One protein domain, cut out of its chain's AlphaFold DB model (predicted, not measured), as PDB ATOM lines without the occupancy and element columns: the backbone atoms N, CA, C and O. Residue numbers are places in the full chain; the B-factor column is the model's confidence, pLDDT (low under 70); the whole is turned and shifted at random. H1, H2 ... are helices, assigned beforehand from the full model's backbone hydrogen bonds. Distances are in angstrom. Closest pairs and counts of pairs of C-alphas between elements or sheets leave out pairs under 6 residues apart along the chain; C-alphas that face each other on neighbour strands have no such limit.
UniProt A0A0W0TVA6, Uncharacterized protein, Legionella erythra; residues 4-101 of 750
ATOM      1  N   ILE A   4     -40.885 -24.198  25.385       81.75
ATOM      2  CA  ILE A   4     -39.498 -24.630  25.610       81.75
ATOM      3  C   ILE A   4     -38.677 -23.515  26.273       81.75
ATOM      4  O   ILE A   4     -37.991 -23.743  27.265       81.75
ATOM      5  N   GLN A   5     -38.820 -22.278  25.799       82.75
ATOM      6  CA  GLN A   5     -38.211 -21.092  26.401       82.75
ATOM      7  C   GLN A   5     -38.706 -20.876  27.839       82.75
ATOM      8  O   GLN A   5     -37.909 -20.587  28.729       82.75
ATOM      9  N   LYS A   6     -40.010 -21.059  28.099       88.25
ATOM     10  CA  LYS A   6     -40.574 -20.996  29.463       88.25
ATOM     11  C   LYS A   6     -39.975 -22.077  30.366       88.25
ATOM     12  O   LYS A   6     -39.574 -21.776  31.489       88.25
ATOM     13  N   LYS A   7     -39.887 -23.313  29.866       86.88
ATOM     14  CA  LYS A   7     -39.300 -24.472  30.554       86.88
ATOM     15  C   LYS A   7     -37.849 -24.198  30.952       86.88
ATOM     16  O   LYS A   7     -37.480 -24.392  32.110       86.88
ATOM     17  N   GLU A   8     -37.058 -23.679  30.018       86.38
ATOM     18  CA  GLU A   8     -35.650 -23.371  30.252       86.38
ATOM     19  C   GLU A   8     -35.460 -22.196  31.208       86.38
ATOM     20  O   GLU A   8     -34.646 -22.276  32.126       86.38
ATOM     21  N   LEU A   9     -36.265 -21.139  31.085       88.31
ATOM     22  CA  LEU A   9     -36.235 -20.042  32.049       88.31
ATOM     23  C   LEU A   9     -36.561 -20.522  33.462       88.31
ATOM     24  O   LEU A   9     -35.870 -20.124  34.394       88.31
ATOM     25  N   LEU A  10     -37.554 -21.401  33.645       91.06
ATOM     26  CA  LEU A  10     -37.837 -21.994  34.958       91.06
ATOM     27  C   LEU A  10     -36.655 -22.815  35.479       91.06
ATOM     28  O   LEU A  10     -36.319 -22.714  36.658       91.06
ATOM     29  N   ARG A  11     -35.978 -23.577  34.612       90.44
ATOM     30  CA  ARG A  11     -34.773 -24.339  34.972       90.44
ATOM     31  C   ARG A  11     -33.629 -23.423  35.418       90.44
ATOM     32  O   ARG A  11     -33.026 -23.670  36.465       90.44
ATOM     33  N   LEU A  12     -33.355 -22.356  34.668       89.38
ATOM     34  CA  LEU A  12     -32.335 -21.355  34.998       89.38
ATOM     35  C   LEU A  12     -32.678 -20.617  36.296       89.38
ATOM     36  O   LEU A  12     -31.821 -20.461  37.167       89.38
ATOM     37  N   TRP A  13     -33.946 -20.237  36.468       93.44
ATOM     38  CA  TRP A  13     -34.451 -19.645  37.703       93.44
ATOM     39  C   TRP A  13     -34.265 -20.583  38.893       93.44
ATOM     40  O   TRP A  13     -33.740 -20.159  39.921       93.44
ATOM     41  N   LYS A  14     -34.616 -21.865  38.754       93.94
ATOM     42  CA  LYS A  14     -34.405 -22.884  39.788       93.94
ATOM     43  C   LYS A  14     -32.934 -22.973  40.188       93.94
ATOM     44  O   LYS A  14     -32.636 -22.969  41.379       93.94
ATOM     45  N   GLN A  15     -32.022 -23.026  39.216       91.06
ATOM     46  CA  GLN A  15     -30.583 -23.090  39.474       91.06
ATOM     47  C   GLN A  15     -30.088 -21.836  40.211       91.06
ATOM     48  O   GLN A  15     -29.433 -21.956  41.249       91.06
ATOM     49  N   LYS A  16     -30.465 -20.641  39.737       91.88
ATOM     50  CA  LYS A  16     -30.110 -19.372  40.386       91.88
ATOM     51  C   LYS A  16     -30.653 -19.288  41.815       91.88
ATOM     52  O   LYS A  16     -29.886 -19.046  42.745       91.88
ATOM     53  N   ILE A  17     -31.940 -19.569  42.019       93.62
ATOM     54  CA  ILE A  17     -32.582 -19.550  43.343       93.62
ATOM     55  C   ILE A  17     -31.940 -20.580  44.282       93.62
ATOM     56  O   ILE A  17     -31.692 -20.275  45.451       93.62
ATOM     57  N   ALA A  18     -31.630 -21.785  43.793       91.75
ATOM     58  CA  ALA A  18     -30.974 -22.827  44.584       91.75
ATOM     59  C   ALA A  18     -29.585 -22.379  45.060       91.75
ATOM     60  O   ALA A  18     -29.252 -22.581  46.231       91.75
ATOM     61  N   SER A  19     -28.824 -21.710  44.192       90.62
ATOM     62  CA  SER A  19     -27.490 -21.188  44.507       90.62
ATOM     63  C   SER A  19     -27.500 -19.957  45.423       90.62
ATOM     64  O   SER A  19     -26.507 -19.683  46.090       90.62
ATOM     65  N   ALA A  20     -28.625 -19.238  45.518       90.62
ATOM     66  CA  ALA A  20     -28.737 -18.023  46.319       90.62
ATOM     67  C   ALA A  20     -28.659 -18.324  47.835       90.62
ATOM     68  O   ALA A  20     -29.539 -19.020  48.369       90.62
ATOM     69  N   PRO A  21     -27.665 -17.791  48.571       87.19
ATOM     70  CA  PRO A  21     -27.611 -17.929  50.022       87.19
ATOM     71  C   PRO A  21     -28.658 -17.012  50.668       87.19
ATOM     72  O   PRO A  21     -28.655 -15.804  50.453       87.19
ATOM     73  N   THR A  22     -29.575 -17.557  51.469       88.12
ATOM     74  CA  THR A  22     -30.603 -16.760  52.161       88.12
ATOM     75  C   THR A  22     -31.039 -17.424  53.461       88.12
ATOM     76  O   THR A  22     -31.083 -18.647  53.556       88.12
ATOM     77  N   ARG A  23     -31.401 -16.607  54.458       83.75
ATOM     78  CA  ARG A  23     -32.013 -17.066  55.718       83.75
ATOM     79  C   ARG A  23     -33.522 -17.313  55.586       83.75
ATOM     80  O   ARG A  23     -34.130 -17.883  56.481       83.75
ATOM     81  N   ARG A  24     -34.133 -16.886  54.476       85.19
ATOM     82  CA  ARG A  24     -35.575 -17.009  54.205       85.19
ATOM     83  C   ARG A  24     -35.866 -18.315  53.478       85.19
ATOM     84  O   ARG A  24     -36.131 -18.320  52.276       85.19
ATOM     85  N   LEU A  25     -35.739 -19.415  54.216       89.31
ATOM     86  CA  LEU A  25     -35.856 -20.763  53.664       89.31
ATOM     87  C   LEU A  25     -37.243 -21.026  53.065       89.31
ATOM     88  O   LEU A  25     -37.306 -21.608  51.994       89.31
ATOM     89  N   GLU A  26     -38.312 -20.506  53.675       90.81
ATOM     90  CA  GLU A  26     -39.700 -20.689  53.214       90.81
ATOM     91  C   GLU A  26     -39.956 -20.093  51.819       90.81
ATOM     92  O   GLU A  26     -40.472 -20.763  50.926       90.81
ATOM     93  N   ILE A  27     -39.522 -18.849  51.586       90.44
ATOM     94  CA  ILE A  27     -39.645 -18.196  50.271       90.44
ATOM     95  C   ILE A  27     -38.791 -18.928  49.241       90.44
ATOM     96  O   ILE A  27     -39.200 -19.112  48.096       90.44
ATOM     97  N   LYS A  28     -37.582 -19.343  49.640       92.81
ATOM     98  CA  LYS A  28     -36.696 -20.110  48.767       92.81
ATOM     99  C   LYS A  28     -37.339 -21.441  48.382       92.81
ATOM    100  O   LYS A  28     -37.319 -21.770  47.202       92.81
ATOM    101  N   SER A  29     -37.929 -22.177  49.324       93.19
ATOM    102  CA  SER A  29     -38.624 -23.433  49.033       93.19
ATOM    103  C   SER A  29     -39.834 -23.219  48.131       93.19
ATOM    104  O   SER A  29     -39.976 -23.950  47.157       93.19
ATOM    105  N   GLU A  30     -40.636 -22.182  48.378       93.81
ATOM    106  CA  GLU A  30     -41.803 -21.857  47.552       93.81
ATOM    107  C   GLU A  30     -41.394 -21.525  46.107       93.81
ATOM    108  O   GLU A  30     -41.939 -22.067  45.146       93.81
ATOM    109  N   LEU A  31     -40.381 -20.675  45.926       93.31
ATOM    110  CA  LEU A  31     -39.871 -20.329  44.599       93.31
ATOM    111  C   LEU A  31     -39.238 -21.530  43.888       93.31
ATOM    112  O   LEU A  31     -39.407 -21.675  42.679       93.31
ATOM    113  N   LEU A  32     -38.531 -22.400  44.620       94.12
ATOM    114  CA  LEU A  32     -37.979 -23.639  44.071       94.12
ATOM    115  C   LEU A  32     -39.076 -24.626  43.670       94.12
ATOM    116  O   LEU A  32     -38.913 -25.319  42.667       94.12
ATOM    117  N   GLU A  33     -40.180 -24.690  44.406       93.88
ATOM    118  CA  GLU A  33     -41.339 -25.514  44.066       93.88
ATOM    119  C   GLU A  33     -42.035 -25.004  42.796       93.88
ATOM    120  O   GLU A  33     -42.315 -25.783  41.878       93.88
ATOM    121  N   LEU A  34     -42.244 -23.688  42.699       92.06
ATOM    122  CA  LEU A  34     -42.822 -23.046  41.516       92.06
ATOM    123  C   LEU A  34     -41.917 -23.180  40.281       92.06
ATOM    124  O   LEU A  34     -42.423 -23.349  39.174       92.06
ATOM    125  N   ALA A  35     -40.594 -23.152  40.467       91.12
ATOM    126  CA  ALA A  35     -39.613 -23.333  39.395       91.12
ATOM    127  C   ALA A  35     -39.305 -24.809  39.072       91.12
ATOM    128  O   ALA A  35     -38.666 -25.105  38.061       91.12
ATOM    129  N   THR A  36     -39.735 -25.758  39.911       92.00
ATOM    130  CA  THR A  36     -39.545 -27.192  39.663       92.00
ATOM    131  C   THR A  36     -40.689 -27.740  38.829       92.00
ATOM    132  O   THR A  36     -41.842 -27.738  39.256       92.00
ATOM    133  N   LEU A  37     -40.345 -28.259  37.655       87.00
ATOM    134  CA  LEU A  37     -41.277 -28.927  36.759       87.00
ATOM    135  C   LEU A  37     -41.377 -30.416  37.102       87.00
ATOM    136  O   LEU A  37     -40.359 -31.103  37.201       87.00
ATOM    137  N   LYS A  38     -42.605 -30.897  37.283       88.31
ATOM    138  CA  LYS A  38     -42.971 -32.316  37.366       88.31
ATOM    139  C   LYS A  38     -43.492 -32.791  36.007       88.31
ATOM    140  O   LYS A  38     -43.872 -31.981  35.167       88.31
ATOM    141  N   THR A  39     -43.539 -34.105  35.801       75.44
ATOM    142  CA  THR A  39     -43.857 -34.733  34.504       75.44
ATOM    143  C   THR A  39     -45.221 -34.329  33.926       75.44
ATOM    144  O   THR A  39     -45.360 -34.278  32.713       75.44
ATOM    145  N   ASN A  40     -46.194 -33.980  34.779       79.44
ATOM    146  CA  ASN A  40     -47.564 -33.622  34.379       79.44
ATOM    147  C   ASN A  40     -47.901 -32.140  34.626       79.44
ATOM    148  O   ASN A  40     -49.073 -31.777  34.722       79.44
ATOM    149  N   ASP A  41     -46.894 -31.286  34.806       85.06
ATOM    150  CA  ASP A  41     -47.130 -29.873  35.083       85.06
ATOM    151  C   ASP A  41     -47.588 -29.119  33.822       85.06
ATOM    152  O   ASP A  41     -46.961 -29.189  32.765       85.06
ATOM    153  N   ASP A  42     -48.635 -28.306  33.966       86.56
ATOM    154  CA  ASP A  42     -49.002 -27.278  32.989       86.56
ATOM    155  C   ASP A  42     -47.960 -26.147  33.044       86.56
ATOM    156  O   ASP A  42     -47.953 -25.315  33.963       86.56
ATOM    157  N   ILE A  43     -47.037 -26.153  32.075       87.56
ATOM    158  CA  ILE A  43     -45.879 -25.248  32.025       87.56
ATOM    159  C   ILE A  43     -46.322 -23.785  31.983       87.56
ATOM    160  O   ILE A  43     -45.694 -22.940  32.623       87.56
ATOM    161  N   ASP A  44     -47.408 -23.472  31.277       86.00
ATOM    162  CA  ASP A  44     -47.895 -22.100  31.152       86.00
ATOM    163  C   ASP A  44     -48.435 -21.582  32.480       86.00
ATOM    164  O   ASP A  44     -48.064 -20.482  32.910       86.00
ATOM    165  N   LYS A  45     -49.232 -22.394  33.183       89.75
ATOM    166  CA  LYS A  45     -49.707 -22.051  34.530       89.75
ATOM    167  C   LYS A  45     -48.560 -21.938  35.525       89.75
ATOM    168  O   LYS A  45     -48.525 -20.977  36.294       89.75
ATOM    169  N   LYS A  46     -47.605 -22.870  35.499       91.69
ATOM    170  CA  LYS A  46     -46.418 -22.847  36.370       91.69
ATOM    171  C   LYS A  46     -45.562 -21.611  36.137       91.69
ATOM    172  O   LYS A  46     -45.229 -20.909  37.091       91.69
ATOM    173  N   TYR A  47     -45.266 -21.296  34.880       91.88
ATOM    174  CA  TYR A  47     -44.498 -20.111  34.520       91.88
ATOM    175  C   TYR A  47     -45.211 -18.822  34.940       91.88
ATOM    176  O   TYR A  47     -44.600 -17.937  35.544       91.88
ATOM    177  N   ALA A  48     -46.520 -18.728  34.693       91.25
ATOM    178  CA  ALA A  48     -47.324 -17.588  35.118       91.25
ATOM    179  C   ALA A  48     -47.364 -17.441  36.649       91.25
ATOM    180  O   ALA A  48     -47.204 -16.330  37.159       91.25
ATOM    181  N   ALA A  49     -47.524 -18.545  37.385       93.81
ATOM    182  CA  ALA A  49     -47.506 -18.560  38.847       93.81
ATOM    183  C   ALA A  49     -46.147 -18.108  39.400       93.81
ATOM    184  O   ALA A  49     -46.100 -17.232  40.269       93.81
ATOM    185  N   PHE A  50     -45.046 -18.619  38.839       95.81
ATOM    186  CA  PHE A  50     -43.693 -18.191  39.185       95.81
ATOM    187  C   PHE A  50     -43.499 -16.688  38.948       95.81
ATOM    188  O   PHE A  50     -43.091 -15.965  39.856       95.81
ATOM    189  N   LEU A  51     -43.858 -16.179  37.762       93.44
ATOM    190  CA  LEU A  51     -43.730 -14.753  37.446       93.44
ATOM    191  C   LEU A  51     -44.613 -13.864  38.323       93.44
ATOM    192  O   LEU A  51     -44.196 -12.762  38.682       93.44
ATOM    193  N   ARG A  52     -45.826 -14.314  38.661       94.00
ATOM    194  CA  ARG A  52     -46.723 -13.599  39.574       94.00
ATOM    195  C   ARG A  52     -46.103 -13.505  40.962       94.00
ATOM    196  O   ARG A  52     -46.084 -12.419  41.541       94.00
ATOM    197  N   ARG A  53     -45.552 -14.608  41.475       94.50
ATOM    198  CA  ARG A  53     -44.888 -14.625  42.781       94.50
ATOM    199  C   ARG A  53     -43.617 -13.782  42.783       94.50
ATOM    200  O   ARG A  53     -43.448 -12.979  43.696       94.50
ATOM    201  N   ARG A  54     -42.790 -13.870  41.735       93.56
ATOM    202  CA  ARG A  54     -41.629 -12.990  41.523       93.56
ATOM    203  C   ARG A  54     -42.042 -11.519  41.563       93.56
ATOM    204  O   ARG A  54     -41.480 -10.763  42.342       93.56
ATOM    205  N   ARG A  55     -43.058 -11.116  40.790       92.75
ATOM    206  CA  ARG A  55     -43.554  -9.728  40.773       92.75
ATOM    207  C   ARG A  55     -44.034  -9.259  42.142       92.75
ATOM    208  O   ARG A  55     -43.665  -8.171  42.563       92.75
ATOM    209  N   LEU A  56     -44.799 -10.084  42.857       92.88
ATOM    210  CA  LEU A  56     -45.259  -9.762  44.209       92.88
ATOM    211  C   LEU A  56     -44.078  -9.559  45.170       92.88
ATOM    212  O   LEU A  56     -44.050  -8.589  45.921       92.88
ATOM    213  N   LEU A  57     -43.083 -10.443  45.110       91.38
ATOM    214  CA  LEU A  57     -41.880 -10.358  45.934       91.38
ATOM    215  C   LEU A  57     -40.995  -9.151  45.586       91.38
ATOM    216  O   LEU A  57     -40.323  -8.625  46.469       91.38
ATOM    217  N   LEU A  58     -40.992  -8.694  44.334       90.25
ATOM    218  CA  LEU A  58     -40.248  -7.503  43.910       90.25
ATOM    219  C   LEU A  58     -41.012  -6.191  44.148       90.25
ATOM    220  O   LEU A  58     -40.380  -5.145  44.270       90.25
ATOM    221  N   SER A  59     -42.341  -6.249  44.266       89.19
ATOM    222  CA  SER A  59     -43.194  -5.087  44.532       89.19
ATOM    223  C   SER A  59     -42.955  -4.466  45.912       89.19
ATOM    224  O   SER A  59     -42.327  -5.070  46.782       89.19
ATOM    225  N   GLU A  60     -43.513  -3.276  46.131       81.38
ATOM    226  CA  GLU A  60     -43.501  -2.593  47.433       81.38
ATOM    227  C   GLU A  60     -44.334  -3.338  48.494       81.38
ATOM    228  O   GLU A  60     -44.007  -3.318  49.677       81.38
ATOM    229  N   ASN A  61     -45.339  -4.112  48.070       84.19
ATOM    230  CA  ASN A  61     -46.238  -4.886  48.935       84.19
ATOM    231  C   ASN A  61     -45.767  -6.337  49.132       84.19
ATOM    232  O   ASN A  61     -46.561  -7.276  49.185       84.19
ATOM    233  N   HIS A  62     -44.455  -6.544  49.222       84.69
ATOM    234  CA  HIS A  62     -43.857  -7.880  49.275       84.69
ATOM    235  C   HIS A  62     -44.102  -8.630  50.604       84.69
ATOM    236  O   HIS A  62     -43.943  -9.852  50.660       84.69
ATOM    237  N   GLY A  63     -44.460  -7.929  51.690       83.31
ATOM    238  CA  GLY A  63     -44.815  -8.535  52.986       83.31
ATOM    239  C   GLY A  63     -43.663  -9.240  53.716       83.31
ATOM    240  O   GLY A  63     -43.893 -10.047  54.606       83.31
ATOM    241  N   GLN A  64     -42.414  -8.957  53.334       84.44
ATOM    242  CA  GLN A  64     -41.218  -9.644  53.849       84.44
ATOM    243  C   GLN A  64     -40.463  -8.845  54.927       84.44
ATOM    244  O   GLN A  64     -39.479  -9.340  55.468       84.44
ATOM    245  N   GLY A  65     -40.907  -7.638  55.280       80.50
ATOM    246  CA  GLY A  65     -40.277  -6.807  56.315       80.50
ATOM    247  C   GLY A  65     -38.936  -6.168  55.911       80.50
ATOM    248  O   GLY A  65     -38.459  -6.330  54.787       80.50
ATOM    249  N   PHE A  66     -38.317  -5.462  56.865       74.88
ATOM    250  CA  PHE A  66     -37.205  -4.509  56.678       74.88
ATOM    251  C   PHE A  66     -35.847  -5.077  56.229       74.88
ATOM    252  O   PHE A  66     -34.886  -4.341  56.089       74.88
ATOM    253  N   THR A  67     -35.686  -6.386  56.055       78.75
ATOM    254  CA  THR A  67     -34.407  -6.959  55.568       78.75
ATOM    255  C   THR A  67     -34.506  -7.457  54.131       78.75
ATOM    256  O   THR A  67     -33.589  -8.097  53.619       78.75
ATOM    257  N   TRP A  68     -35.650  -7.215  53.488       83.88
ATOM    258  CA  TRP A  68     -35.930  -7.671  52.136       83.88
ATOM    259  C   TRP A  68     -35.391  -6.715  51.072       83.88
ATOM    260  O   TRP A  68     -34.704  -7.166  50.158       83.88
ATOM    261  N   VAL A  69     -35.663  -5.419  51.227       80.06
ATOM    262  CA  VAL A  69     -35.221  -4.334  50.337       80.06
ATOM    263  C   VAL A  69     -33.937  -3.718  50.906       80.06
ATOM    264  O   VAL A  69     -33.765  -3.702  52.127       80.06
ATOM    265  N   PRO A  70     -33.008  -3.221  50.077       70.38
ATOM    266  CA  PRO A  70     -31.942  -2.355  50.565       70.38
ATOM    267  C   PRO A  70     -32.538  -1.063  51.151       70.38
ATOM    268  O   PRO A  70     -33.133  -0.256  50.441       70.38
ATOM    269  N   HIS A  71     -32.401  -0.861  52.460       68.19
ATOM    270  CA  HIS A  71     -32.874   0.351  53.136       68.19
ATOM    271  C   HIS A  71     -31.769   1.403  53.228       68.19
ATOM    272  O   HIS A  71     -30.582   1.084  53.188       68.19
ATOM    273  N   LEU A  72     -32.177   2.670  53.380       68.06
ATOM    274  CA  LEU A  72     -31.274   3.818  53.525       68.06
ATOM    275  C   LEU A  72     -30.356   4.045  52.308       68.06
ATOM    276  O   LEU A  72     -29.329   4.698  52.447       68.06
ATOM    277  N   GLN A  73     -30.713   3.562  51.107       65.50
ATOM    278  CA  GLN A  73     -29.923   3.799  49.885       65.50
ATOM    279  C   GLN A  73     -29.662   5.287  49.622       65.50
ATOM    280  O   GLN A  73     -28.575   5.628  49.182       65.50
ATOM    281  N   TRP A  74     -30.612   6.173  49.937       67.19
ATOM    282  CA  TRP A  74     -30.418   7.623  49.828       67.19
ATOM    283  C   TRP A  74     -29.378   8.154  50.835       67.19
ATOM    284  O   TRP A  74     -28.541   8.978  50.479       67.19
ATOM    285  N   LEU A  75     -29.386   7.642  52.073       69.38
ATOM    286  CA  LEU A  75     -28.431   8.008  53.122       69.38
ATOM    287  C   LEU A  75     -27.030   7.499  52.758       69.38
ATOM    288  O   LEU A  75     -26.052   8.219  52.890       69.38
ATOM    289  N   TRP A  76     -26.928   6.278  52.232       65.25
ATOM    290  CA  TRP A  76     -25.663   5.715  51.757       65.25
ATOM    291  C   TRP A  76     -25.201   6.316  50.432       65.25
ATOM    292  O   TRP A  76     -24.002   6.407  50.207       65.25
ATOM    293  N   GLY A  77     -26.116   6.795  49.591       63.38
ATOM    294  CA  GLY A  77     -25.802   7.598  48.412       63.38
ATOM    295  C   GLY A  77     -25.166   8.946  48.768       63.38
ATOM    296  O   GLY A  77     -24.368   9.453  47.992       63.38
ATOM    297  N   LEU A  78     -25.447   9.493  49.957       70.56
ATOM    298  CA  LEU A  78     -24.713  10.646  50.498       70.56
ATOM    299  C   LEU A  78     -23.308  10.254  50.993       70.56
ATOM    300  O   LEU A  78     -22.372  11.038  50.862       70.56
ATOM    301  N   PHE A  79     -23.134   9.039  51.526       67.75
ATOM    302  CA  PHE A  79     -21.838   8.536  52.014       67.75
ATOM    303  C   PHE A  79     -20.968   7.855  50.943       67.75
ATOM    304  O   PHE A  79     -19.781   7.641  51.185       67.75
ATOM    305  N   SER A  80     -21.503   7.544  49.760       64.69
ATOM    306  CA  SER A  80     -20.759   6.918  48.654       64.69
ATOM    307  C   SER A  80     -19.649   7.813  48.090       64.69
ATOM    308  O   SER A  80     -18.777   7.330  47.378       64.69
ATOM    309  N   PHE A  81     -19.624   9.097  48.463       66.25
ATOM    310  CA  PHE A  81     -18.506  10.010  48.214       66.25
ATOM    311  C   PHE A  81     -17.237   9.643  49.010       66.25
ATOM    312  O   PHE A  81     -16.133   9.997  48.605       66.25
ATOM    313  N   PHE A  82     -17.384   8.931  50.136       75.50
ATOM    314  CA  PHE A  82     -16.298   8.583  51.064       75.50
ATOM    315  C   PHE A  82     -15.933   7.091  51.068       75.50
ATOM    316  O   PHE A  82     -14.940   6.708  51.685       75.50
ATOM    317  N   PHE A  83     -16.702   6.243  50.383       70.31
ATOM    318  CA  PHE A  83     -16.485   4.796  50.330       70.31
ATOM    319  C   PHE A  83     -16.551   4.285  48.884       70.31
ATOM    320  O   PHE A  83     -17.293   4.843  48.079       70.31
ATOM    321  N   PRO A  84     -15.808   3.220  48.525       70.25
ATOM    322  CA  PRO A  84     -15.847   2.668  47.174       70.25
ATOM    323  C   PRO A  84     -17.274   2.260  46.782       70.25
ATOM    324  O   PRO A  84     -18.012   1.724  47.605       70.25
ATOM    325  N   ALA A  85     -17.646   2.458  45.511       61.06
ATOM    326  CA  ALA A  85     -19.000   2.223  44.982       61.06
ATOM    327  C   ALA A  85     -19.557   0.802  45.236       61.06
ATOM    328  O   ALA A  85     -20.760   0.570  45.158       61.06
ATOM    329  N   THR A  86     -18.691  -0.156  45.570       60.81
ATOM    330  CA  THR A  86     -19.034  -1.535  45.932       60.81
ATOM    331  C   THR A  86     -19.481  -1.706  47.392       60.81
ATOM    332  O   THR A  86     -19.893  -2.800  47.776       60.81
ATOM    333  N   TRP A  87     -19.391  -0.670  48.231       58.38
ATOM    334  CA  TRP A  87     -19.709  -0.740  49.658       58.38
ATOM    335  C   TRP A  87     -21.195  -0.445  49.909       58.38
ATOM    336  O   TRP A  87     -21.612   0.693  50.105       58.38
ATOM    337  N   GLN A  88     -22.013  -1.500  49.892       62.44
ATOM    338  CA  GLN A  88     -23.424  -1.454  50.286       62.44
ATOM    339  C   GLN A  88     -23.603  -2.193  51.620       62.44
ATOM    340  O   GLN A  88     -23.654  -3.425  51.623       62.44
ATOM    341  N   PRO A  89     -23.703  -1.488  52.764       61.16
ATOM    342  CA  PRO A  89     -23.751  -2.128  54.083       61.16
ATOM    343  C   PRO A  89     -25.034  -2.941  54.316       61.16
ATOM    344  O   PRO A  89     -25.037  -3.873  55.118       61.16
ATOM    345  N   PHE A  90     -26.108  -2.649  53.574       69.00
ATOM    346  CA  PHE A  90     -27.373  -3.383  53.642       69.00
ATOM    347  C   PHE A  90     -27.929  -3.627  52.240       69.00
ATOM    348  O   PHE A  90     -28.869  -2.955  51.818       69.00
ATOM    349  N   PRO A  91     -27.384  -4.597  51.491       67.25
ATOM    350  CA  PRO A  91     -27.729  -4.776  50.087       67.25
ATOM    351  C   PRO A  91     -29.115  -5.447  49.902       67.25
ATOM    352  O   PRO A  91     -29.510  -5.779  48.788       67.25
ATOM    353  N   GLY A  92     -29.885  -5.636  50.980       79.00
ATOM    354  CA  GLY A  92     -31.162  -6.351  50.976       79.00
ATOM    355  C   GLY A  92     -30.985  -7.871  50.937       79.00
ATOM    356  O   GLY A  92     -29.895  -8.410  51.156       79.00
ATOM    357  N   SER A  93     -32.076  -8.595  50.687       87.38
ATOM    358  CA  SER A  93     -32.025 -10.055  50.631       87.38
ATOM    359  C   SER A  93     -31.347 -10.538  49.348       87.38
ATOM    360  O   SER A  93     -31.758 -10.177  48.249       87.38
ATOM    361  N   LYS A  94     -30.367 -11.443  49.463       87.06
ATOM    362  CA  LYS A  94     -29.692 -12.060  48.305       87.06
ATOM    363  C   LYS A  94     -30.651 -12.764  47.345       87.06
ATOM    364  O   LYS A  94     -30.424 -12.749  46.143       87.06
ATOM    365  N   ILE A  95     -31.744 -13.338  47.852       89.12
ATOM    366  CA  ILE A  95     -32.757 -13.945  46.983       89.12
ATOM    367  C   ILE A  95     -33.567 -12.887  46.221       89.12
ATOM    368  O   ILE A  95     -33.944 -13.138  45.085       89.12
ATOM    369  N   ARG A  96     -33.780 -11.691  46.793       89.50
ATOM    370  CA  ARG A  96     -34.394 -10.561  46.081       89.50
ATOM    371  C   ARG A  96     -33.486 -10.093  44.945       89.50
ATOM    372  O   ARG A  96     -33.971  -9.988  43.833       89.50
ATOM    373  N   GLN A  97     -32.185  -9.931  45.203       87.62
ATOM    374  CA  GLN A  97     -31.197  -9.574  44.169       87.62
ATOM    375  C   GLN A  97     -31.211 -10.566  43.006       87.62
ATOM    376  O   GLN A  97     -31.315 -10.170  41.853       87.62
ATOM    377  N   VAL A  98     -31.197 -11.868  43.312       91.06
ATOM    378  CA  VAL A  98     -31.295 -12.914  42.285       91.06
ATOM    379  C   VAL A  98     -32.586 -12.782  41.480       91.06
ATOM    380  O   VAL A  98     -32.555 -12.946  40.269       91.06
ATOM    381  N   LEU A  99     -33.715 -12.472  42.126       90.62
ATOM    382  CA  LEU A  99     -34.981 -12.233  41.434       90.62
ATOM    383  C   LEU A  99     -34.990 -10.933  40.618       90.62
ATOM    384  O   LEU A  99     -35.723 -10.880  39.635       90.62
ATOM    385  N   GLU A 100     -34.236  -9.905  41.006       88.88
ATOM    386  CA  GLU A 100     -34.105  -8.636  40.274       88.88
ATOM    387  C   GLU A 100     -33.305  -8.805  38.977       88.88
ATOM    388  O   GLU A 100     -33.615  -8.135  37.995       88.88
ATOM    389  N   GLU A 101     -32.359  -9.746  38.927       88.00
ATOM    390  CA  GLU A 101     -31.627 -10.069  37.700       88.00
ATOM    391  C   GLU A 101     -32.575 -10.522  36.578       88.00
ATOM    392  O   GLU A 101     -33.433 -11.394  36.756       88.00
TER     393      GLU A 101
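Overview. This is residues 4 to 101 of the 750 residues of an uncharacterized protein of Legionella erythra (UniProt A0A0W0TVA6). Three helices, H1, H2 and H3, make an up-and-down bundle, each running against the one before it, and the short last helix, H5, packs on H1 and H3. Between H3 and H5 the chain makes a long arm that runs out to the small helix H4, which touches no other helix, and folds back. The printed part has 98 residues with five named helices, H1 to H5 in order, and no named strand; the class is all helix. It is loose, with a radius of gyration of the C-alphas of 15.9 A, and spans 55 by 24 by 21 A, the arm making much of the length.

Along the chain. H1, residues 4 to 19, begins with C-alpha 4 at (-39.498, -24.630, 25.610) and is 22.7 A long. H2 is residues 25 to 35, 15.0 A, and H3 residues 43 to 58, 22.1 A. H4 is residues 73 to 79, with C-alpha 73 at (-29.923, 3.799, 49.885). H5, residues 94 to 100, ends with C-alpha 100 at (-34.105, -8.636, 40.274).

Arrangement. H1 and H2 form a helical hairpin at a shallow tilt of 18 degrees; their closest C-alphas, of Leu 10 and Ala 35, are 5.0 A apart. H2 and H3 form another, at a shallow tilt of 33 degrees, only just short of steep, closest at the C-alphas of Leu 34 and Phe 50, 5.5 A. H5 touches H1 at residues 16 to 17 alone, with the C-alphas of Ile 17 and Ile 95 closest at 6.7 A. H4 is apart from H1, H2, H3 and H5. In each of the five helices every O i to N i+4 pair is within hydrogen-bond range.

Size, cuts and confidence. The C-alphas farthest apart, of Asn 40 and Phe 82, are 55.1 A apart. The printed part has no cut. The links H3 to H4 and H4 to H5 are long. Confidence is under 70 at residues 71 to 77, 79 to 81 and 85 to 91.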